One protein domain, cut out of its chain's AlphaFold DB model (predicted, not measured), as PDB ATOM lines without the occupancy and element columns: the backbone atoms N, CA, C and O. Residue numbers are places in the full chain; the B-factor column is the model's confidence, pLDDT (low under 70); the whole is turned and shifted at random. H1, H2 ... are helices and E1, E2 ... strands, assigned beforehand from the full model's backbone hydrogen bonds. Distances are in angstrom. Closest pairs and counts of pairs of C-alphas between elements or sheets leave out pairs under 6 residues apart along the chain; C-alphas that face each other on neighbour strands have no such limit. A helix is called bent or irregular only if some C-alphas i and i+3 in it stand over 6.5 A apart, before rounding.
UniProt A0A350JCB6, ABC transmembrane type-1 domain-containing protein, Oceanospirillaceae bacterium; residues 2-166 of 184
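AT A GLANCE: This is residues 2 to 166 of the 184 residues of the protein "ABC transmembrane type-1 domain-containing protein" of Oceanospirillaceae bacterium (UniProt A0A350JCB6). Three long helical pieces run lengthwise side by side, the kinked H4 in the middle, the arm H2b on one side of it and H6 on another, with neighbours running opposite ways. H3 turns the chain from H2b to H4 at one far end and H5 turns it from H4 to H6 towards the other, where the arm H2a crosses the last part of H4 and the small H1 and the hairpin E1 and E2 lie. The printed part has 165 residues with six named helices and two named strands, in the order H1, E1, E2, H2, H3, H4, H5, H6; the class is mostly helix, and the sheet, E1 - E2, is antiparallel. The whole is loose, with a radius of gyration of the C-alphas of 21.3 A, and elongated, with spans of 65 by 42 by 32 A.

HOW THE PARTS SIT: H1, residues 2 to 8, is close to but not clearly touching H2a, residues 33 to 49, the closest C-alphas being those of Val 2 and Met 41, 8.0 A. E1, residues 21 to 23, and E2, residues 26 to 28, form an antiparallel hairpin, with N 23 and O 26 at 3.0 A, within hydrogen-bond range. By its hydrogen bonds H2, residues 33 to 66, was assigned as one helix, but it is bent: C-alphas 49 and 52 are 7.1 A apart, and H2a and H2b, residues 52 to 66, stand at a steep tilt of 60 degrees. The hub is H4, residues 81 to 119, with a kink of 51 degrees near residue 93; it is neither bent nor irregular, but only just, with C-alphas 92 and 95 6.5 A apart. H2a touches H4 at Pro 42 and Ala 115, C-alphas 6.0 A apart, about perpendicular at 71 degrees, only just beyond steep. H2b touches residues 85 to 100 of H4, closest at the C-alphas of Leu 62 and Gly 89, 5.4 A, at a shallow tilt of 14 degrees, opposite ways. H3, residues 69 to 76, only just touches H4, with 3 pairs of C-alphas within 8 A, the closest being Val 71 and Ile 84, 7.3 A. H4, H5, residues 124 to 134, and H6, residues 137 to 165, form a bundle, helices that touch at shallow tilts. H6 touches H4 closest at the C-alphas of Ser 102 and Asn 155, 6.2 A, at 8 degrees, opposite ways. H5 touches H4 closest at the C-alphas of Met 113 and Gly 125, 4.6 A, and forms a helical hairpin with H6. Every O i to N i+4 pair is within hydrogen-bond range in H2b, H3, H5 and H6, against 2 of 3 in H1, 11 of 13 in H2a and 29 of 35 in H4.

IN THESE COORDINATES: H1 begins at C-alpha 2, (160.362, 124.875, 140.508). H2a is 25.4 A long and H2b 20.9 A. H4 spans 43.4 A from C-alpha 81, (122.430, 132.946, 146.585). H6 spans 41.9 A and ends at C-alpha 165, (134.147, 137.323, 166.137).

THE WHOLE: The two C-alphas farthest apart, those of Met 77 and Arg 134, are 67.9 A from each other. The printed part has no cut, and H1 to E1 is the one long link. The model's pLDDT is under 70 at residues 2 to 41, 119 and 166.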
ATOM      1  N   VAL A   2     159.026 124.261 140.707       52.69
ATOM      2  CA  VAL A   2     160.362 124.875 140.508       52.69
ATOM      3  C   VAL A   2     160.946 124.552 139.124       52.69
ATOM      4  O   VAL A   2     161.361 125.454 138.415       52.69
ATOM      5  N   TYR A   3     160.867 123.293 138.682       54.19
ATOM      6  CA  TYR A   3     161.341 122.884 137.352       54.19
ATOM      7  C   TYR A   3     160.610 123.595 136.189       54.19
ATOM      8  O   TYR A   3     161.245 124.137 135.297       54.19
ATOM      9  N   LEU A   4     159.277 123.677 136.241       53.16
ATOM     10  CA  LEU A   4     158.445 124.309 135.200       53.16
ATOM     11  C   LEU A   4     158.674 125.828 135.085       53.16
ATOM     12  O   LEU A   4     158.845 126.356 133.993       53.16
ATOM     13  N   PHE A   5     158.702 126.550 136.209       49.69
ATOM     14  CA  PHE A   5     158.801 128.015 136.183       49.69
ATOM     15  C   PHE A   5     160.235 128.538 136.046       49.69
ATOM     16  O   PHE A   5     160.437 129.585 135.431       49.69
ATOM     17  N   ALA A   6     161.221 127.827 136.599       49.72
ATOM     18  CA  ALA A   6     162.605 128.289 136.621       49.72
ATOM     19  C   ALA A   6     163.463 127.742 135.477       49.72
ATOM     20  O   ALA A   6     164.350 128.452 135.016       49.72
ATOM     21  N   LEU A   7     163.220 126.506 135.021       51.22
ATOM     22  CA  LEU A   7     164.023 125.881 133.961       51.22
ATOM     23  C   LEU A   7     163.344 125.935 132.587       51.22
ATOM     24  O   LEU A   7     164.045 126.087 131.593       51.22
ATOM     25  N   GLU A   8     162.011 125.862 132.511       50.69
ATOM     26  CA  GLU A   8     161.293 125.940 131.226       50.69
ATOM     27  C   GLU A   8     160.908 127.374 130.823       50.69
ATOM     28  O   GLU A   8     161.073 127.738 129.662       50.69
ATOM     29  N   LEU A   9     160.419 128.206 131.756       52.44
ATOM     30  CA  LEU A   9     159.909 129.552 131.430       52.44
ATOM     31  C   LEU A   9     160.900 130.712 131.629       52.44
ATOM     32  O   LEU A   9     160.637 131.800 131.124       52.44
ATOM     33  N   ASN A  10     162.013 130.517 132.347       50.69
ATOM     34  CA  ASN A  10     163.065 131.527 132.586       50.69
ATOM     35  C   ASN A  10     162.548 132.900 133.087       50.69
ATOM     36  O   ASN A  10     163.179 133.938 132.887       50.69
ATOM     37  N   TRP A  11     161.365 132.921 133.709       52.50
ATOM     38  CA  TRP A  11     160.638 134.160 134.004       52.50
ATOM     39  C   TRP A  11     160.948 134.720 135.393       52.50
ATOM     40  O   TRP A  11     160.757 135.910 135.633       52.50
ATOM     41  N   LEU A  12     161.405 133.869 136.317       47.38
ATOM     42  CA  LEU A  12     161.696 134.236 137.701       47.38
ATOM     43  C   LEU A  12     162.958 133.505 138.202       47.38
ATOM     44  O   LEU A  12     163.081 132.295 138.001       47.38
ATOM     45  N   PRO A  13     163.879 134.202 138.888       51.44
ATOM     46  CA  PRO A  13     165.081 133.600 139.460       51.44
ATOM     47  C   PRO A  13     164.730 132.646 140.611       51.44
ATOM     48  O   PRO A  13     164.105 133.037 141.595       51.44
ATOM     49  N   ALA A  14     165.125 131.377 140.484       49.28
ATOM     50  CA  ALA A  14     164.850 130.322 141.470       49.28
ATOM     51  C   ALA A  14     165.778 130.309 142.684       49.28
ATOM     52  O   ALA A  14     165.546 129.537 143.609       49.28
ATOM     53  N   PHE A  15     166.819 131.138 142.690       45.22
ATOM     54  CA  PHE A  15     167.869 131.071 143.696       45.22
ATOM     55  C   PHE A  15     168.324 132.470 144.100       45.22
ATOM     56  O   PHE A  15     168.507 133.341 143.250       45.22
ATOM     57  N   GLY A  16     168.564 132.657 145.399       50.94
ATOM     58  CA  GLY A  16     169.175 133.867 145.947       50.94
ATOM     59  C   GLY A  16     168.191 134.854 146.584       50.94
ATOM     60  O   GLY A  16     166.980 134.793 146.404       50.94
ATOM     61  N   ARG A  17     168.736 135.783 147.378       46.81
ATOM     62  CA  ARG A  17     167.988 136.793 148.157       46.81
ATOM     63  C   ARG A  17     167.728 138.096 147.369       46.81
ATOM     64  O   ARG A  17     167.284 139.078 147.961       46.81
ATOM     65  N   GLY A  18     167.996 138.112 146.059       54.88
ATOM     66  CA  GLY A  18     168.005 139.326 145.231       54.88
ATOM     67  C   GLY A  18     169.053 140.359 145.677       54.88
ATOM     68  O   GLY A  18     169.862 140.100 146.571       54.88
ATOM     69  N   GLU A  19     169.041 141.543 145.058       48.47
ATOM     70  CA  GLU A  19     169.842 142.680 145.530       48.47
ATOM     71  C   GLU A  19     169.287 143.200 146.858       48.47
ATOM     72  O   GLU A  19     168.125 143.607 146.964       48.47
ATOM     73  N   VAL A  20     170.134 143.184 147.882       54.19
ATOM     74  CA  VAL A  20     169.801 143.687 149.210       54.19
ATOM     75  C   VAL A  20     170.182 145.158 149.329       54.19
ATOM     76  O   VAL A  20     171.317 145.539 149.049       54.19
ATOM     77  N   VAL A  21     169.241 145.989 149.776       52.44
ATOM     78  CA  VAL A  21     169.521 147.387 150.113       52.44
ATOM     79  C   VAL A  21     169.826 147.459 151.606       52.44
ATOM     80  O   VAL A  21     169.070 146.959 152.448       52.44
ATOM     81  N   TRP A  22     170.965 148.061 151.935       48.56
ATOM     82  CA  TRP A  22     171.359 148.322 153.314       48.56
ATOM     83  C   TRP A  22     170.566 149.508 153.861       48.56
ATOM     84  O   TRP A  22     170.669 150.618 153.344       48.56
ATOM     85  N   ILE A  23     169.791 149.277 154.921       48.47
ATOM     86  CA  ILE A  23     169.127 150.332 155.689       48.47
ATOM     87  C   ILE A  23     169.706 150.271 157.106       48.47
ATOM     88  O   ILE A  23     169.293 149.462 157.939       48.47
ATOM     89  N   GLY A  24     170.719 151.101 157.372       63.53
ATOM     90  CA  GLY A  24     171.437 151.102 158.651       63.53
ATOM     91  C   GLY A  24     172.151 149.770 158.918       63.53
ATOM     92  O   GLY A  24     172.920 149.301 158.085       63.53
ATOM     93  N   SER A  25     171.891 149.147 160.072       53.69
ATOM     94  CA  SER A  25     172.501 147.871 160.495       53.69
ATOM     95  C   SER A  25     171.805 146.621 159.935       53.69
ATOM     96  O   SER A  25     172.195 145.503 160.275       53.69
ATOM     97  N   TRP A  26     170.752 146.780 159.125       48.31
ATOM     98  CA  TRP A  26     169.962 145.670 158.593       48.31
ATOM     99  C   TRP A  26     169.914 145.710 157.063       48.31
ATOM    100  O   TRP A  26     169.616 146.726 156.438       48.31
ATOM    101  N   SER A  27     170.221 144.571 156.450       54.50
ATOM    102  CA  SER A  27     170.172 144.373 155.004       54.50
ATOM    103  C   SER A  27     168.818 143.760 154.636       54.50
ATOM    104  O   SER A  27     168.539 142.606 154.986       54.50
ATOM    105  N   SER A  28     167.976 144.510 153.920       53.12
ATOM    106  CA  SER A  28     166.635 144.060 153.530       53.12
ATOM    107  C   SER A  28     166.447 144.129 152.010       53.12
ATOM    108  O   SER A  28     166.626 145.166 151.386       53.12
ATOM    109  N   GLY A  29     166.081 142.997 151.402       53.34
ATOM    110  CA  GLY A  29     165.692 142.922 149.985       53.34
ATOM    111  C   GLY A  29     164.227 143.306 149.740       53.34
ATOM    112  O   GLY A  29     163.786 143.354 148.601       53.34
ATOM    113  N   LEU A  30     163.460 143.595 150.801       53.34
ATOM    114  CA  LEU A  30     162.017 143.881 150.740       53.34
ATOM    115  C   LEU A  30     161.674 145.191 150.012       53.34
ATOM    116  O   LEU A  30     160.528 145.379 149.609       53.34
ATOM    117  N   PHE A  31     162.643 146.090 149.833       50.50
ATOM    118  CA  PHE A  31     162.437 147.391 149.187       50.50
ATOM    119  C   PHE A  31     162.835 147.418 147.707       50.50
ATOM    120  O   PHE A  31     162.638 148.434 147.045       50.50
ATOM    121  N   THR A  32     163.349 146.311 147.164       53.56
ATOM    122  CA  THR A  32     163.746 146.214 145.754       53.56
ATOM    123  C   THR A  32     162.712 145.397 144.986       53.56
ATOM    124  O   THR A  32     162.282 144.341 145.452       53.56
ATOM    125  N   ALA A  33     162.331 145.830 143.779       56.28
ATOM    126  CA  ALA A  33     161.417 145.074 142.910       56.28
ATOM    127  C   ALA A  33     161.918 143.638 142.632       56.28
ATOM    128  O   ALA A  33     161.121 142.708 142.503       56.28
ATOM    129  N   SER A  34     163.242 143.446 142.634       56.84
ATOM    130  CA  SER A  34     163.881 142.131 142.546       56.84
ATOM    131  C   SER A  34     163.607 141.256 143.774       56.84
ATOM    132  O   SER A  34     163.359 140.064 143.618       56.84
ATOM    133  N   GLY A  35     163.561 141.806 144.991       57.53
ATOM    134  CA  GLY A  35     163.266 141.037 146.204       57.53
ATOM    135  C   GLY A  35     161.835 140.500 146.254       57.53
ATOM    136  O   GLY A  35     161.627 139.362 146.667       57.53
ATOM    137  N   TRP A  36     160.852 141.247 145.741       58.16
ATOM    138  CA  TRP A  36     159.467 140.762 145.629       58.16
ATOM    139  C   TRP A  36     159.343 139.580 144.658       58.16
ATOM    140  O   TRP A  36     158.637 138.615 144.952       58.16
ATOM    141  N   GLN A  37     160.078 139.602 143.541       60.09
ATOM    142  CA  GLN A  37     160.102 138.490 142.582       60.09
ATOM    143  C   GLN A  37     160.680 137.198 143.181       60.09
ATOM    144  O   GLN A  37     160.167 136.117 142.895       60.09
ATOM    145  N   HIS A  38     161.675 137.299 144.068       62.72
ATOM    146  CA  HIS A  38     162.258 136.132 144.747       62.72
ATOM    147  C   HIS A  38     161.375 135.588 145.884       62.72
ATOM    148  O   HIS A  38     161.525 134.433 146.271       62.72
ATOM    149  N   ILE A  39     160.426 136.378 146.402       65.25
ATOM    150  CA  ILE A  39     159.487 135.952 147.456       65.25
ATOM    151  C   ILE A  39     158.268 135.235 146.869       65.25
ATOM    152  O   ILE A  39     157.736 134.308 147.481       65.25
ATOM    153  N   ILE A  40     157.833 135.627 145.669       69.06
ATOM    154  CA  ILE A  40     156.633 135.074 145.028       69.06
ATOM    155  C   ILE A  40     156.748 133.559 144.814       69.06
ATOM    156  O   ILE A  40     155.779 132.837 145.053       69.06
ATOM    157  N   MET A  41     157.913 133.042 144.417       67.25
ATOM    158  CA  MET A  41     158.090 131.599 144.190       67.25
ATOM    159  C   MET A  41     157.941 130.740 145.460       67.25
ATOM    160  O   MET A  41     157.084 129.854 145.473       67.25
ATOM    161  N   PRO A  42     158.697 130.981 146.547       70.25
ATOM    162  CA  PRO A  42     158.511 130.237 147.790       70.25
ATOM    163  C   PRO A  42     157.120 130.471 148.402       70.25
ATOM    164  O   PRO A  42     156.492 129.518 148.864       70.25
ATOM    165  N   ALA A  43     156.577 131.693 148.331       75.00
ATOM    166  CA  ALA A  43     155.241 131.989 148.849       75.00
ATOM    167  C   ALA A  43     154.137 131.215 148.111       75.00
ATOM    168  O   ALA A  43     153.243 130.655 148.748       75.00
ATOM    169  N   THR A  44     154.193 131.142 146.779       77.31
ATOM    170  CA  THR A  44     153.214 130.383 145.983       77.31
ATOM    171  C   THR A  44     153.345 128.879 146.196       77.31
ATOM    172  O   THR A  44     152.321 128.211 146.329       77.31
ATOM    173  N   ALA A  45     154.566 128.346 146.312       78.25
ATOM    174  CA  ALA A  45     154.794 126.930 146.604       78.25
ATOM    175  C   ALA A  45     154.171 126.510 147.948       78.25
ATOM    176  O   ALA A  45     153.470 125.495 148.029       78.25
ATOM    177  N   ILE A  46     154.363 127.324 148.988       79.38
ATOM    178  CA  ILE A  46     153.775 127.081 150.309       79.38
ATOM    179  C   ILE A  46     152.249 127.269 150.260       79.38
ATOM    180  O   ILE A  46     151.503 126.416 150.743       79.38
ATOM    181  N   SER A  47     151.765 128.336 149.614       81.38
ATOM    182  CA  SER A  47     150.327 128.630 149.520       81.38
ATOM    183  C   SER A  47     149.558 127.520 148.807       81.38
ATOM    184  O   SER A  47     148.528 127.075 149.304       81.38
ATOM    185  N   LEU A  48     150.073 127.018 147.680       83.50
ATOM    186  CA  LEU A  48     149.463 125.919 146.926       83.50
ATOM    187  C   LEU A  48     149.384 124.620 147.733       83.50
ATOM    188  O   LEU A  48     148.465 123.833 147.522       83.50
ATOM    189  N   SER A  49     150.312 124.409 148.667       81.62
ATOM    190  CA  SER A  49     150.320 123.222 149.526       81.62
ATOM    191  C   SER A  49     149.208 123.269 150.584       81.62
ATOM    192  O   SER A  49     148.624 122.238 150.912       81.62
ATOM    193  N   LEU A  50     148.863 124.462 151.080       82.81
ATOM    194  CA  LEU A  50     147.844 124.656 152.122       82.81
ATOM    195  C   LEU A  50     146.448 124.970 151.568       82.81
ATOM    196  O   LEU A  50     145.441 124.669 152.214       82.81
ATOM    197  N   LEU A  51     146.365 125.542 150.363       87.75
ATOM    198  CA  LEU A  51     145.119 125.980 149.730       87.75
ATOM    199  C   LEU A  51     144.028 124.889 149.688       87.75
ATOM    200  O   LEU A  51     142.892 125.188 150.072       87.75
ATOM    201  N   PRO A  52     144.306 123.628 149.287       90.12
ATOM    202  CA  PRO A  52     143.269 122.601 149.195       90.12
ATOM    203  C   PRO A  52     142.596 122.309 150.538       90.12
ATOM    204  O   PRO A  52     141.407 121.987 150.575       90.12
ATOM    205  N   LEU A  53     143.332 122.438 151.645       88.00
ATOM    206  CA  LEU A  53     142.815 122.190 152.987       88.00
ATOM    207  C   LEU A  53     141.788 123.254 153.383       88.00
ATOM    208  O   LEU A  53     140.674 122.910 153.783       88.00
ATOM    209  N   PHE A  54     142.116 124.533 153.189       88.44
ATOM    210  CA  PHE A  54     141.185 125.633 153.454       88.44
ATOM    211  C   PHE A  54     139.963 125.588 152.532       88.44
ATOM    212  O   PHE A  54     138.840 125.771 152.999       88.44
ATOM    213  N   LEU A  55     140.149 125.278 151.245       90.56
ATOM    214  CA  LEU A  55     139.035 125.144 150.300       90.56
ATOM    215  C   LEU A  55     138.063 124.034 150.708       90.56
ATOM    216  O   LEU A  55     136.848 124.228 150.646       90.56
ATOM    217  N   ARG A  56     138.578 122.879 151.147       90.19
ATOM    218  CA  ARG A  56     137.744 121.772 151.640       90.19
ATOM    219  C   ARG A  56     136.950 122.174 152.878       90.19
ATOM    220  O   ARG A  56     135.771 121.836 152.953       90.19
ATOM    221  N   LEU A  57     137.568 122.907 153.802       90.31
ATOM    222  CA  LEU A  57     136.911 123.386 155.016       90.31
ATOM    223  C   LEU A  57     135.788 124.378 154.698       90.31
ATOM    224  O   LEU A  57     134.646 124.157 155.087       90.31
ATOM    225  N   ILE A  58     136.089 125.424 153.924       89.31
ATOM    226  CA  ILE A  58     135.099 126.430 153.514       89.31
ATOM    227  C   ILE A  58     133.943 125.756 152.772       89.31
ATOM    228  O   ILE A  58     132.779 126.056 153.024       89.31
ATOM    229  N   ARG A  59     134.241 124.804 151.881       89.94
ATOM    230  CA  ARG A  59     133.209 124.055 151.159       89.94
ATOM    231  C   ARG A  59     132.320 123.241 152.102       89.94
ATOM    232  O   ARG A  59     131.113 123.215 151.883       89.94
ATOM    233  N   ALA A  60     132.886 122.588 153.116       89.94
ATOM    234  CA  ALA A  60     132.113 121.826 154.096       89.94
ATOM    235  C   ALA A  60     131.151 122.732 154.886       89.94
ATOM    236  O   ALA A  60     129.961 122.430 154.975       89.94
ATOM    237  N   GLU A  61     131.642 123.879 155.356       88.12
ATOM    238  CA  GLU A  61     130.844 124.888 156.064       88.12
ATOM    239  C   GLU A  61     129.730 125.466 155.185       88.12
ATOM    240  O   GLU A  61     128.572 125.541 155.595       88.12
ATOM    241  N   LEU A  62     130.047 125.819 153.936       87.81
ATOM    242  CA  LEU A  62     129.058 126.346 152.996       87.81
ATOM    243  C   LEU A  62     127.949 125.333 152.702       87.81
ATOM    244  O   LEU A  62     126.781 125.719 152.646       87.81
ATOM    245  N   ILE A  63     128.282 124.046 152.549       88.06
ATOM    246  CA  ILE A  63     127.277 122.990 152.383       88.06
ATOM    247  C   ILE A  63     126.371 122.941 153.620       88.06
ATOM    248  O   ILE A  63     125.156 123.021 153.471       88.06
ATOM    249  N   GLN A  64     126.924 122.896 154.836       85.25
ATOM    250  CA  GLN A  64     126.109 122.879 156.059       85.25
ATOM    251  C   GLN A  64     125.183 124.100 156.166       85.25
ATOM    252  O   GLN A  64     123.990 123.956 156.449       85.25
ATOM    253  N   VAL A  65     125.697 125.293 155.856       86.00
ATOM    254  CA  VAL A  65     124.924 126.539 155.866       86.00
ATOM    255  C   VAL A  65     123.776 126.499 154.854       86.00
ATOM    256  O   VAL A  65     122.663 126.903 155.189       86.00
ATOM    257  N   MET A  66     123.985 125.968 153.645       83.44
ATOM    258  CA  MET A  66     122.915 125.862 152.640       83.44
ATOM    259  C   MET A  66     121.770 124.936 153.069       83.44
ATOM    260  O   MET A  66     120.627 125.144 152.663       83.44
ATOM    261  N   HIS A  67     122.049 123.947 153.916       84.12
ATOM    262  CA  HIS A  67     121.033 123.052 154.463       84.12
ATOM    263  C   HIS A  67     120.309 123.623 155.696       84.12
ATOM    264  O   HIS A  67     119.416 122.957 156.225       84.12
ATOM    265  N   SER A  68     120.631 124.842 156.138       84.75
ATOM    266  CA  SER A  68     120.026 125.473 157.314       84.75
ATOM    267  C   SER A  68     118.678 126.155 157.017       84.75
ATOM    268  O   SER A  68     118.426 126.670 155.924       84.75
ATOM    269  N   ASN A  69     117.784 126.180 158.013       84.12
ATOM    270  CA  ASN A  69     116.466 126.825 157.904       84.12
ATOM    271  C   ASN A  69     116.523 128.340 157.597       84.12
ATOM    272  O   ASN A  69     115.720 128.789 156.776       84.12
ATOM    273  N   PRO A  70     117.463 129.131 158.160       80.69
ATOM    274  CA  PRO A  70     117.592 130.554 157.832       80.69
ATOM    275  C   PRO A  70     117.874 130.812 156.349       80.69
ATOM    276  O   PRO A  70     117.359 131.776 155.785       80.69
ATOM    277  N   VAL A  71     118.642 129.935 155.691       84.62
ATOM    278  CA  VAL A  71     118.949 130.068 154.260       84.62
ATOM    279  C   VAL A  71     117.732 129.760 153.393       84.62
ATOM    280  O   VAL A  71     117.468 130.498 152.447       84.62
ATOM    281  N   ARG A  72     116.943 128.733 153.736       83.94
ATOM    282  CA  ARG A  72     115.680 128.441 153.034       83.94
ATOM    283  C   ARG A  72     114.693 129.605 153.125       83.94
ATOM    284  O   ARG A  72     114.074 129.962 152.126       83.94
ATOM    285  N   LEU A  73     114.603 130.243 154.292       85.75
ATOM    286  CA  LEU A  73     113.786 131.442 154.475       85.75
ATOM    287  C   LEU A  73     114.321 132.623 153.648       85.75
ATOM    288  O   LEU A  73     113.556 133.289 152.961       85.75
ATOM    289  N   ALA A  74     115.635 132.857 153.661       85.81
ATOM    290  CA  ALA A  74     116.274 133.907 152.865       85.81
ATOM    291  C   ALA A  74     116.037 133.737 151.355       85.81
ATOM    292  O   ALA A  74     115.784 134.718 150.656       85.81
ATOM    293  N   GLN A  75     116.068 132.497 150.860       85.25
ATOM    294  CA  GLN A  75     115.745 132.176 149.468       85.25
ATOM    295  C   GLN A  75     114.263 132.414 149.155       85.25
ATOM    296  O   GLN A  75     113.957 133.007 148.124       85.25
ATOM    297  N   ALA A  76     113.350 132.036 150.057       88.44
ATOM    298  CA  ALA A  76     111.919 132.320 149.911       88.44
ATOM    299  C   ALA A  76     111.611 133.831 149.902       88.44
ATOM    300  O   ALA A  76     110.672 134.267 149.244       88.44
ATOM    301  N   MET A  77     112.439 134.637 150.575       87.44
ATOM    302  CA  MET A  77     112.385 136.105 150.545       87.44
ATOM    303  C   MET A  77     113.048 136.729 149.299       87.44
ATOM    304  O   MET A  77     113.121 137.952 149.198       87.44
ATOM    305  N   GLY A  78     113.552 135.928 148.352       89.50
ATOM    306  CA  GLY A  78     114.151 136.414 147.103       89.50
ATOM    307  C   GLY A  78     115.599 136.905 147.221       89.50
ATOM    308  O   GLY A  78     116.097 137.583 146.321       89.50
ATOM    309  N   ILE A  79     116.309 136.584 148.309       87.88
ATOM    310  CA  ILE A  79     117.719 136.965 148.459       87.88
ATOM    311  C   ILE A  79     118.583 136.118 147.517       87.88
ATOM    312  O   ILE A  79     118.536 134.889 147.526       87.88
ATOM    313  N   THR A  80     119.430 136.785 146.729       87.12
ATOM    314  CA  THR A  80     120.345 136.127 145.784       87.12
ATOM    315  C   THR A  80     121.310 135.163 146.498       87.12
ATOM    316  O   THR A  80     121.936 135.579 147.483       87.12
ATOM    317  N   PRO A  81     121.544 133.943 145.972       82.06
ATOM    318  CA  PRO A  81     122.430 132.946 146.585       82.06
ATOM    319  C   PRO A  81     123.845 133.461 146.887       82.06
ATOM    320  O   PRO A  81     124.385 133.197 147.958       82.06
ATOM    321  N   TRP A  82     124.416 134.277 145.993       85.00
ATOM    322  CA  TRP A  82     125.758 134.848 146.153       85.00
ATOM    323  C   TRP A  82     125.904 135.708 147.418       85.00
ATOM    324  O   TRP A  82     126.885 135.596 148.155       85.00
ATOM    325  N   ARG A  83     124.889 136.525 147.726       85.62
ATOM    326  CA  ARG A  83     124.872 137.362 148.934       85.62
ATOM    327  C   ARG A  83     124.776 136.515 150.203       85.62
ATOM    328  O   ARG A  83     125.377 136.878 151.214       85.62
ATOM    329  N   ILE A  84     124.074 135.383 150.151       85.31
ATOM    330  CA  ILE A  84     123.972 134.437 151.271       85.31
ATOM    331  C   ILE A  84     125.333 133.774 151.513       85.31
ATOM    332  O   ILE A  84     125.794 133.726 152.650       85.31
ATOM    333  N   TRP A  85     126.016 133.332 150.455       84.50
ATOM    334  CA  TRP A  85     127.335 132.703 150.573       84.50
ATOM    335  C   TRP A  85     128.379 133.656 151.158       84.50
ATOM    336  O   TRP A  85     129.062 133.300 152.117       84.50
ATOM    337  N   LEU A  86     128.463 134.881 150.630       82.75
ATOM    338  CA  LEU A  86     129.458 135.865 151.061       82.75
ATOM    339  C   LEU A  86     129.213 136.409 152.470       82.75
ATOM    340  O   LEU A  86     130.165 136.620 153.210       82.75
ATOM    341  N   SER A  87     127.963 136.683 152.841       79.94
ATOM    342  CA  SER A  87     127.680 137.350 154.121       79.94
ATOM    343  C   SER A  87     127.390 136.377 155.260       79.94
ATOM    344  O   SER A  87     127.839 136.601 156.382       79.94
ATOM    345  N   TYR A  88     126.655 135.298 154.985       80.44
ATOM    346  CA  TYR A  88     126.213 134.341 155.997       80.44
ATOM    347  C   TYR A  88     127.105 133.097 156.014       80.44
ATOM    348  O   TYR A  88     127.577 132.692 157.072       80.44
ATOM    349  N   GLY A  89     127.416 132.551 154.836       79.88
ATOM    350  CA  GLY A  89     128.299 131.396 154.682       79.88
ATOM    351  C   GLY A  89     129.719 131.651 155.188       79.88
ATOM    352  O   GLY A  89     130.195 130.937 156.067       79.88
ATOM    353  N   LEU A  90     130.380 132.703 154.691       79.81
ATOM    354  CA  LEU A  90     131.740 133.042 155.129       79.81
ATOM    355  C   LEU A  90     131.804 133.423 156.607       79.81
ATOM    356  O   LEU A  90     132.749 133.029 157.279       79.81
ATOM    357  N   ARG A  91     130.795 134.129 157.135       81.44
ATOM    358  CA  ARG A  91     130.744 134.499 158.557       81.44
ATOM    359  C   ARG A  91     130.562 133.292 159.480       81.44
ATOM    360  O   ARG A  91     131.045 133.326 160.603       81.44
ATOM    361  N   ASN A  92     129.896 132.230 159.026       82.31
ATOM    362  CA  ASN A  92     129.854 130.973 159.773       82.31
ATOM    363  C   ASN A  92     131.201 130.241 159.698       82.31
ATOM    364  O   ASN A  92     131.705 129.748 160.703       82.31
ATOM    365  N   ALA A  93     131.817 130.243 158.514       84.38
ATOM    366  CA  ALA A  93     133.095 129.586 158.276       84.38
ATOM    367  C   ALA A  93     134.291 130.285 158.952       84.38
ATOM    368  O   ALA A  93     135.327 129.649 159.135       84.38
ATOM    369  N   THR A  94     134.189 131.557 159.366       84.38
ATOM    370  CA  THR A  94     135.319 132.263 159.997       84.38
ATOM    371  C   THR A  94     135.794 131.585 161.275       84.38
ATOM    372  O   THR A  94     136.995 131.531 161.512       84.38
ATOM    373  N   LEU A  95     134.880 131.036 162.079       84.38
ATOM    374  CA  LEU A  95     135.223 130.388 163.345       84.38
ATOM    375  C   LEU A  95     136.137 129.157 163.127       84.38
ATOM    376  O   LEU A  95     137.264 129.174 163.622       84.38
ATOM    377  N   PRO A  96     135.739 128.142 162.330       85.19
ATOM    378  CA  PRO A  96     136.605 126.997 162.046       85.19
ATOM    379  C   PRO A  96     137.842 127.362 161.212       85.19
ATOM    380  O   PRO A  96     138.890 126.726 161.351       85.19
ATOM    381  N   MET A  97     137.767 128.389 160.356       88.12
ATOM    382  CA  MET A  97     138.929 128.864 159.596       88.12
ATOM    383  C   MET A  97     140.026 129.415 160.506       88.12
ATOM    384  O   MET A  97     141.197 129.110 160.282       88.12
ATOM    385  N   ILE A  98     139.660 130.194 161.527       87.88
ATOM    386  CA  ILE A  98     140.602 130.746 162.504       87.88
ATOM    387  C   ILE A  98     141.279 129.609 163.288       87.88
ATOM    388  O   ILE A  98     142.500 129.627 163.446       87.88
ATOM    389  N   THR A  99     140.535 128.559 163.672       87.06
ATOM    390  CA  THR A  99     141.118 127.365 164.321       87.06
ATOM    391  C   THR A  99     142.158 126.709 163.436       87.06
ATOM    392  O   THR A  99     143.282 126.438 163.863       87.06
ATOM    393  N   MET A 100     141.768 126.440 162.189       89.88
ATOM    394  CA  MET A 100     142.627 125.727 161.261       89.88
ATOM    395  C   MET A 100     143.857 126.545 160.903       89.88
ATOM    396  O   MET A 100     144.941 125.978 160.822       89.88
ATOM    397  N   ALA A 101     143.726 127.863 160.749       88.50
ATOM    398  CA  ALA A 101     144.859 128.740 160.489       88.50
ATOM    399  C   ALA A 101     145.933 128.636 161.578       88.50
ATOM    400  O   ALA A 101     147.111 128.510 161.242       88.50
ATOM    401  N   SER A 102     145.535 128.594 162.852       88.12
ATOM    402  CA  SER A 102     146.495 128.432 163.947       88.12
ATOM    403  C   SER A 102     147.208 127.078 163.904       88.12
ATOM    404  O   SER A 102     148.432 127.005 164.002       88.12
ATOM    405  N   LEU A 103     146.465 125.992 163.658       88.75
ATOM    406  CA  LEU A 103     147.044 124.648 163.533       88.75
ATOM    407  C   LEU A 103     148.026 124.546 162.357       88.75
ATOM    408  O   LEU A 103     149.079 123.915 162.478       88.75
ATOM    409  N   GLN A 104     147.713 125.191 161.230       90.00
ATOM    410  CA  GLN A 104     148.590 125.199 160.058       90.00
ATOM    411  C   GLN A 104     149.854 126.038 160.250       90.00
ATOM    412  O   GLN A 104     150.779 125.946 159.448       90.00
ATOM    413  N   PHE A 105     149.964 126.824 161.319       86.31
ATOM    414  CA  PHE A 105     151.184 127.578 161.561       86.31
ATOM    415  C   PHE A 105     152.396 126.670 161.855       86.31
ATOM    416  O   PHE A 105     153.525 126.980 161.473       86.31
ATOM    417  N   GLY A 106     152.171 125.490 162.440       82.56
ATOM    418  CA  GLY A 106     153.233 124.496 162.643       82.56
ATOM    419  C   GLY A 106     153.720 123.846 161.372       82.56
ATOM    420  O   GLY A 106     154.923 123.711 161.150       82.56
ATOM    421  N   THR A 107     152.777 123.456 160.522       84.69
ATOM    422  CA  THR A 107     153.092 122.871 159.219       84.69
ATOM    423  C   THR A 107     153.776 123.908 158.328       84.69
ATOM    424  O   THR A 107     154.737 123.576 157.636       84.69
ATOM    425  N   LEU A 108     153.382 125.183 158.430       85.94
ATOM    426  CA  LEU A 108     154.048 126.311 157.779       85.94
ATOM    427  C   LEU A 108     155.522 126.444 158.168       85.94
ATOM    428  O   LEU A 108     156.352 126.666 157.286       85.94
ATOM    429  N   MET A 109     155.873 126.277 159.444       85.00
ATOM    430  CA  MET A 109     157.275 126.313 159.882       85.00
ATOM    431  C   MET A 109     158.104 125.204 159.220       85.00
ATOM    432  O   MET A 109     159.192 125.465 158.705       85.00
ATOM    433  N   ALA A 110     157.559 123.987 159.140       83.38
ATOM    434  CA  ALA A 110     158.212 122.879 158.445       83.38
ATOM    435  C   ALA A 110     158.363 123.148 156.935       83.38
ATOM    436  O   ALA A 110     159.438 122.941 156.372       83.38
ATOM    437  N   TYR A 111     157.323 123.669 156.275       83.56
ATOM    438  CA  TYR A 111     157.395 124.031 154.856       83.56
ATOM    439  C   TYR A 111     158.368 125.178 154.583       83.56
ATOM    440  O   TYR A 111     159.037 125.175 153.550       83.56
ATOM    441  N   THR A 112     158.496 126.122 155.513       82.50
ATOM    442  CA  THR A 112     159.454 127.228 155.406       82.50
ATOM    443  C   THR A 112     160.887 126.707 155.449       82.50
ATOM    444  O   THR A 112     161.690 127.110 154.619       82.50
ATOM    445  N   MET A 113     161.204 125.733 156.307       83.62
ATOM    446  CA  MET A 113     162.527 125.089 156.333       83.62
ATOM    447  C   MET A 113     162.873 124.403 154.997       83.62
ATOM    448  O   MET A 113     163.993 124.519 154.491       83.62
ATOM    449  N   VAL A 114     161.901 123.714 154.390       81.12
ATOM    450  CA  VAL A 114     162.066 123.118 153.054       81.12
ATOM    451  C   VAL A 114     162.265 124.209 151.996       81.12
ATOM    452  O   VAL A 114     163.131 124.081 151.137       81.12
ATOM    453  N   ALA A 115     161.524 125.315 152.071       78.19
ATOM    454  CA  ALA A 115     161.704 126.435 151.153       78.19
ATOM    455  C   ALA A 115     163.082 127.110 151.316       78.19
ATOM    456  O   ALA A 115     163.748 127.376 150.322       78.19
ATOM    457  N   GLU A 116     163.562 127.330 152.540       80.44
ATOM    458  CA  GLU A 116     164.881 127.922 152.806       80.44
ATOM    459  C   GLU A 116     166.019 127.090 152.199       80.44
ATOM    460  O   GLU A 116     166.941 127.639 151.595       80.44
ATOM    461  N   THR A 117     165.936 125.761 152.316       76.19
ATOM    462  CA  THR A 117     166.942 124.844 151.754       76.19
ATOM    463  C   THR A 117     166.875 124.766 150.230       76.19
ATOM    464  O   THR A 117     167.917 124.814 149.577       76.19
ATOM    465  N   LEU A 118     165.672 124.695 149.649       74.94
ATOM    466  CA  LEU A 118     165.490 124.581 148.199       74.94
ATOM    467  C   LEU A 118     165.793 125.881 147.447       74.94
ATOM    468  O   LEU A 118     166.406 125.836 146.387       74.94
ATOM    469  N   PHE A 119     165.382 127.030 147.986       69.50
ATOM    470  CA  PHE A 119     165.567 128.343 147.355       69.50
ATOM    471  C   PHE A 119     166.855 129.054 147.814       69.50
ATOM    472  O   PHE A 119     167.144 130.166 147.370       69.50
ATOM    473  N   GLN A 120     167.639 128.421 148.700       71.31
ATOM    474  CA  GLN A 120     168.855 128.973 149.314       71.31
ATOM    475  C   GLN A 120     168.646 130.353 149.956       71.31
ATOM    476  O   GLN A 120     169.524 131.219 149.923       71.31
ATOM    477  N   TRP A 121     167.476 130.570 150.554       71.12
ATOM    478  CA  TRP A 121     167.183 131.806 151.269       71.12
ATOM    479  C   TRP A 121     167.531 131.622 152.753       71.12
ATOM    480  O   TRP A 121     166.848 130.860 153.437       71.12
ATOM    481  N   PRO A 122     168.582 132.284 153.282       70.00
ATOM    482  CA  PRO A 122     168.970 132.110 154.678       70.00
ATOM    483  C   PRO A 122     167.890 132.632 155.629       70.00
ATOM    484  O   PRO A 122     167.597 133.837 155.653       70.00
ATOM    485  N   GLY A 123     167.349 131.713 156.428       80.62
ATOM    486  CA  GLY A 123     166.351 131.960 157.463       80.62
ATOM    487  C   GLY A 123     166.591 131.125 158.725       80.62
ATOM    488  O   GLY A 123     167.663 130.539 158.917       80.62
ATOM    489  N   LEU A 124     165.606 131.119 159.623       82.81
ATOM    490  CA  LEU A 124     165.727 130.488 160.942       82.81
ATOM    491  C   LEU A 124     165.763 128.955 160.854       82.81
ATOM    492  O   LEU A 124     166.454 128.322 161.652       82.81
ATOM    493  N   GLY A 125     165.083 128.351 159.875       83.00
ATOM    494  CA  GLY A 125     165.089 126.898 159.675       83.00
ATOM    495  C   GLY A 125     166.469 126.361 159.275       83.00
ATOM    496  O   GLY A 125     166.875 125.277 159.696       83.00
ATOM    497  N   SER A 126     167.243 127.149 158.531       83.00
ATOM    498  CA  SER A 126     168.612 126.814 158.142       83.00
ATOM    499  C   SER A 126     169.569 126.766 159.341       83.00
ATOM    500  O   SER A 126     170.473 125.930 159.361       83.00
ATOM    501  N   LEU A 127     169.345 127.595 160.373       85.00
ATOM    502  CA  LEU A 127     170.113 127.563 161.626       85.00
ATOM    503  C   LEU A 127     169.821 126.293 162.429       85.00
ATOM    504  O   LEU A 127     170.737 125.687 162.982       85.00
ATOM    505  N   PHE A 128     168.562 125.858 162.443       87.38
ATOM    506  CA  PHE A 128     168.171 124.596 163.063       87.38
ATOM    507  C   PHE A 128     168.835 123.395 162.380       87.38
ATOM    508  O   PHE A 128     169.413 122.544 163.056       87.38
ATOM    509  N   LEU A 129     168.832 123.359 161.040       86.94
ATOM    510  CA  LEU A 129     169.503 122.299 160.282       86.94
ATOM    511  C   LEU A 129     171.011 122.260 160.570       86.94
ATOM    512  O   LEU A 129     171.577 121.185 160.755       86.94
ATOM    513  N   GLN A 130     171.655 123.426 160.653       87.00
ATOM    514  CA  GLN A 130     173.066 123.517 161.030       87.00
ATOM    515  C   GLN A 130     173.317 122.980 162.442       87.00
ATOM    516  O   GLN A 130     174.290 122.252 162.632       87.00
ATOM    517  N   GLY A 131     172.437 123.277 163.402       87.25
ATOM    518  CA  GLY A 131     172.519 122.731 164.756       87.25
ATOM    519  C   GLY A 131     172.420 121.207 164.792       87.25
ATOM    520  O   GLY A 131     173.188 120.567 165.504       87.25
ATOM    521  N   ILE A 132     171.552 120.612 163.966       88.88
ATOM    522  CA  ILE A 132     171.463 119.149 163.815       88.88
ATOM    523  C   ILE A 132     172.764 118.581 163.245       88.88
ATOM    524  O   ILE A 132     173.320 117.643 163.810       88.88
ATOM    525  N   ILE A 133     173.262 119.150 162.143       91.31
ATOM    526  CA  ILE A 133     174.458 118.647 161.449       91.31
ATOM    527  C   ILE A 133     175.701 118.748 162.342       91.31
ATOM    528  O   ILE A 133     176.539 117.851 162.334       91.31
ATOM    529  N   ARG A 134     175.824 119.835 163.111       91.50
ATOM    530  CA  ARG A 134     176.952 120.070 164.022       91.50
ATOM    531  C   ARG A 134     176.809 119.356 165.367       91.50
ATOM    532  O   ARG A 134     177.771 119.321 166.123       91.50
ATOM    533  N   GLY A 135     175.643 118.778 165.663       91.62
ATOM    534  CA  GLY A 135     175.361 118.180 166.968       91.62
ATOM    535  C   GLY A 135     175.254 119.208 168.101       91.62
ATOM    536  O   GLY A 135     175.408 118.857 169.269       91.62
ATOM    537  N   ASP A 136     174.971 120.472 167.777       92.44
ATOM    538  CA  ASP A 136     174.879 121.572 168.736       92.44
ATOM    539  C   ASP A 136     173.519 121.547 169.456       92.44
ATOM    540  O   ASP A 136     172.598 122.310 169.147       92.44
ATOM    541  N   GLY A 137     173.392 120.670 170.456       92.44
ATOM    542  CA  GLY A 137     172.191 120.539 171.293       92.44
ATOM    543  C   GLY A 137     171.649 121.867 171.856       92.44
ATOM    544  O   GLY A 137     170.440 122.099 171.768       92.44
ATOM    545  N   PRO A 138     172.496 122.784 172.369       94.06
ATOM    546  CA  PRO A 138     172.039 124.092 172.843       94.06
ATOM    547  C   PRO A 138     171.396 124.963 171.753       94.06
ATOM    548  O   PRO A 138     170.410 125.647 172.023       94.06
ATOM    549  N   LEU A 139     171.911 124.923 170.518       92.00
ATOM    550  CA  LEU A 139     171.369 125.700 169.396       92.00
ATOM    551  C   LEU A 139     169.984 125.181 168.986       92.00
ATOM    552  O   LEU A 139     169.058 125.966 168.771       92.00
ATOM    553  N   ILE A 140     169.827 123.857 168.944       92.81
ATOM    554  CA  ILE A 140     168.546 123.181 168.699       92.81
ATOM    555  C   ILE A 140     167.530 123.573 169.779       92.81
ATOM    556  O   ILE A 140     166.403 123.949 169.458       92.81
ATOM    557  N   ALA A 141     167.926 123.537 171.055       93.56
ATOM    558  CA  ALA A 141     167.053 123.906 172.167       93.56
ATOM    559  C   ALA A 141     166.609 125.378 172.091       93.56
ATOM    560  O   ALA A 141     165.420 125.665 172.231       93.56
ATOM    561  N   ALA A 142     167.531 126.303 171.802       92.69
ATOM    562  CA  ALA A 142     167.211 127.721 171.633       92.69
ATOM    563  C   ALA A 142     166.207 127.955 170.489       92.69
ATOM    564  O   ALA A 142     165.252 128.718 170.650       92.69
ATOM    565  N   TYR A 143     166.375 127.253 169.365       90.81
ATOM    566  CA  TYR A 143     165.430 127.299 168.250       90.81
ATOM    567  C   TYR A 143     164.038 126.787 168.648       90.81
ATOM    568  O   TYR A 143     163.037 127.448 168.371       90.81
ATOM    569  N   LEU A 144     163.953 125.643 169.337       91.56
ATOM    570  CA  LEU A 144     162.673 125.077 169.773       91.56
ATOM    571  C   LEU A 144     161.932 126.004 170.745       91.56
ATOM    572  O   LEU A 144     160.715 126.159 170.631       91.56
ATOM    573  N   VAL A 145     162.650 126.652 171.666       94.44
ATOM    574  CA  VAL A 145     162.067 127.643 172.583       94.44
ATOM    575  C   VAL A 145     161.524 128.843 171.808       94.44
ATOM    576  O   VAL A 145     160.383 129.243 172.034       94.44
ATOM    577  N   LEU A 146     162.291 129.378 170.853       92.12
ATOM    578  CA  LEU A 146     161.854 130.495 170.014       92.12
ATOM    579  C   LEU A 146     160.569 130.157 169.240       92.12
ATOM    580  O   LEU A 146     159.603 130.921 169.281       92.12
ATOM    581  N   VAL A 147     160.535 128.998 168.575       90.19
ATOM    582  CA  VAL A 147     159.357 128.539 167.823       90.19
ATOM    583  C   VAL A 147     158.164 128.323 168.753       90.19
ATOM    584  O   VAL A 147     157.049 128.702 168.404       90.19
ATOM    585  N   SER A 148     158.387 127.787 169.955       92.06
ATOM    586  CA  SER A 148     157.333 127.596 170.959       92.06
ATOM    587  C   SER A 148     156.724 128.923 171.416       92.06
ATOM    588  O   SER A 148     155.502 129.034 171.517       92.06
ATOM    589  N   ILE A 149     157.547 129.954 171.637       94.25
ATOM    590  CA  ILE A 149     157.074 131.302 171.984       94.25
ATOM    591  C   ILE A 149     156.254 131.895 170.834       94.25
ATOM    592  O   ILE A 149     155.171 132.428 171.071       94.25
ATOM    593  N   MET A 150     156.719 131.772 169.587       91.44
ATOM    594  CA  MET A 150     155.944 132.224 168.426       91.44
ATOM    595  C   MET A 150     154.589 131.518 168.337       91.44
ATOM    596  O   MET A 150     153.568 132.164 168.115       91.44
ATOM    597  N   PHE A 151     154.572 130.207 168.565       90.69
ATOM    598  CA  PHE A 151     153.347 129.419 168.599       90.69
ATOM    599  C   PHE A 151     152.371 129.893 169.669       90.69
ATOM    600  O   PHE A 151     151.178 130.034 169.402       90.69
ATOM    601  N   LEU A 152     152.878 130.166 170.871       92.94
ATOM    602  CA  LEU A 152     152.074 130.693 171.964       92.94
ATOM    603  C   LEU A 152     151.443 132.034 171.580       92.94
ATOM    604  O   LEU A 152     150.240 132.203 171.754       92.94
ATOM    605  N   LEU A 153     152.223 132.951 170.998       93.75
ATOM    606  CA  LEU A 153     151.733 134.258 170.554       93.75
ATOM    607  C   LEU A 153     150.619 134.135 169.509       93.75
ATOM    608  O   LEU A 153     149.632 134.863 169.568       93.75
ATOM    609  N   ILE A 154     150.753 133.201 168.571       91.38
ATOM    610  CA  ILE A 154     149.774 132.999 167.497       91.38
ATOM    611  C   ILE A 154     148.499 132.361 168.027       91.38
ATOM    612  O   ILE A 154     147.409 132.797 167.659       91.38
ATOM    613  N   ASN A 155     148.620 131.388 168.930       90.75
ATOM    614  CA  ASN A 155     147.468 130.817 169.621       90.75
ATOM    615  C   ASN A 155     146.755 131.883 170.464       90.75
ATOM    616  O   ASN A 155     145.542 132.023 170.367       90.75
ATOM    617  N   SER A 156     147.493 132.718 171.199       90.56
ATOM    618  CA  SER A 156     146.902 133.830 171.955       90.56
ATOM    619  C   SER A 156     146.205 134.855 171.052       90.56
ATOM    620  O   SER A 156     145.126 135.343 171.382       90.56
ATOM    621  N   LEU A 157     146.784 135.175 169.890       90.81
ATOM    622  CA  LEU A 157     146.156 136.067 168.913       90.81
ATOM    623  C   LEU A 157     144.896 135.439 168.301       90.81
ATOM    624  O   LEU A 157     143.909 136.130 168.058       90.81
ATOM    625  N   THR A 158     144.927 134.128 168.085       88.94
ATOM    626  CA  THR A 158     143.797 133.326 167.614       88.94
ATOM    627  C   THR A 158     142.650 133.359 168.627       88.94
ATOM    628  O   THR A 158     141.517 133.655 168.250       88.94
ATOM    629  N   ASP A 159     142.940 133.167 169.914       87.25
ATOM    630  CA  ASP A 159     141.973 133.274 171.016       87.25
ATOM    631  C   ASP A 159     141.352 134.673 171.106       87.25
ATOM    632  O   ASP A 159     140.134 134.821 171.243       87.25
ATOM    633  N   LEU A 160     142.167 135.717 170.936       87.94
ATOM    634  CA  LEU A 160     141.670 137.088 170.868       87.94
ATOM    635  C   LEU A 160     140.759 137.304 169.650       87.94
ATOM    636  O   LEU A 160     139.702 137.929 169.769       87.94
ATOM    637  N   ALA A 161     141.134 136.762 168.488       86.56
ATOM    638  CA  ALA A 161     140.315 136.824 167.283       86.56
ATOM    639  C   ALA A 161     138.959 136.133 167.501       86.56
ATOM    640  O   ALA A 161     137.928 136.699 167.139       86.56
ATOM    641  N   TYR A 162     138.918 134.976 168.170       81.25
ATOM    642  CA  TYR A 162     137.652 134.340 168.544       81.25
ATOM    643  C   TYR A 162     136.757 135.242 169.390       81.25
ATOM    644  O   TYR A 162     135.560 135.331 169.111       81.25
ATOM    645  N   GLY A 163     137.324 135.929 170.387       77.00
ATOM    646  CA  GLY A 163     136.583 136.866 171.233       77.00
ATOM    647  C   GLY A 163     135.965 138.026 170.445       77.00
ATOM    648  O   GLY A 163     134.837 138.429 170.721       77.00
ATOM    649  N   LEU A 164     136.659 138.518 169.414       79.88
ATOM    650  CA  LEU A 164     136.153 139.574 168.529       79.88
ATOM    651  C   LEU A 164     135.018 139.083 167.617       79.88
ATOM    652  O   LEU A 164     134.036 139.797 167.408       79.88
ATOM    653  N   PHE A 165     135.135 137.868 167.072       73.50
ATOM    654  CA  PHE A 165     134.147 137.323 166.137       73.50
ATOM    655  C   PHE A 165     132.930 136.682 166.822       73.50
ATOM    656  O   PHE A 165     131.887 136.546 166.176       73.50
ATOM    657  N   ASN A 166     133.014 136.340 168.113       66.56
ATOM    658  CA  ASN A 166     131.915 135.736 168.867       66.56
ATOM    659  C   ASN A 166     131.546 136.521 170.149       66.56
ATOM    660  O   ASN A 166     131.864 136.092 171.258       66.56
TER     661      ASN A 166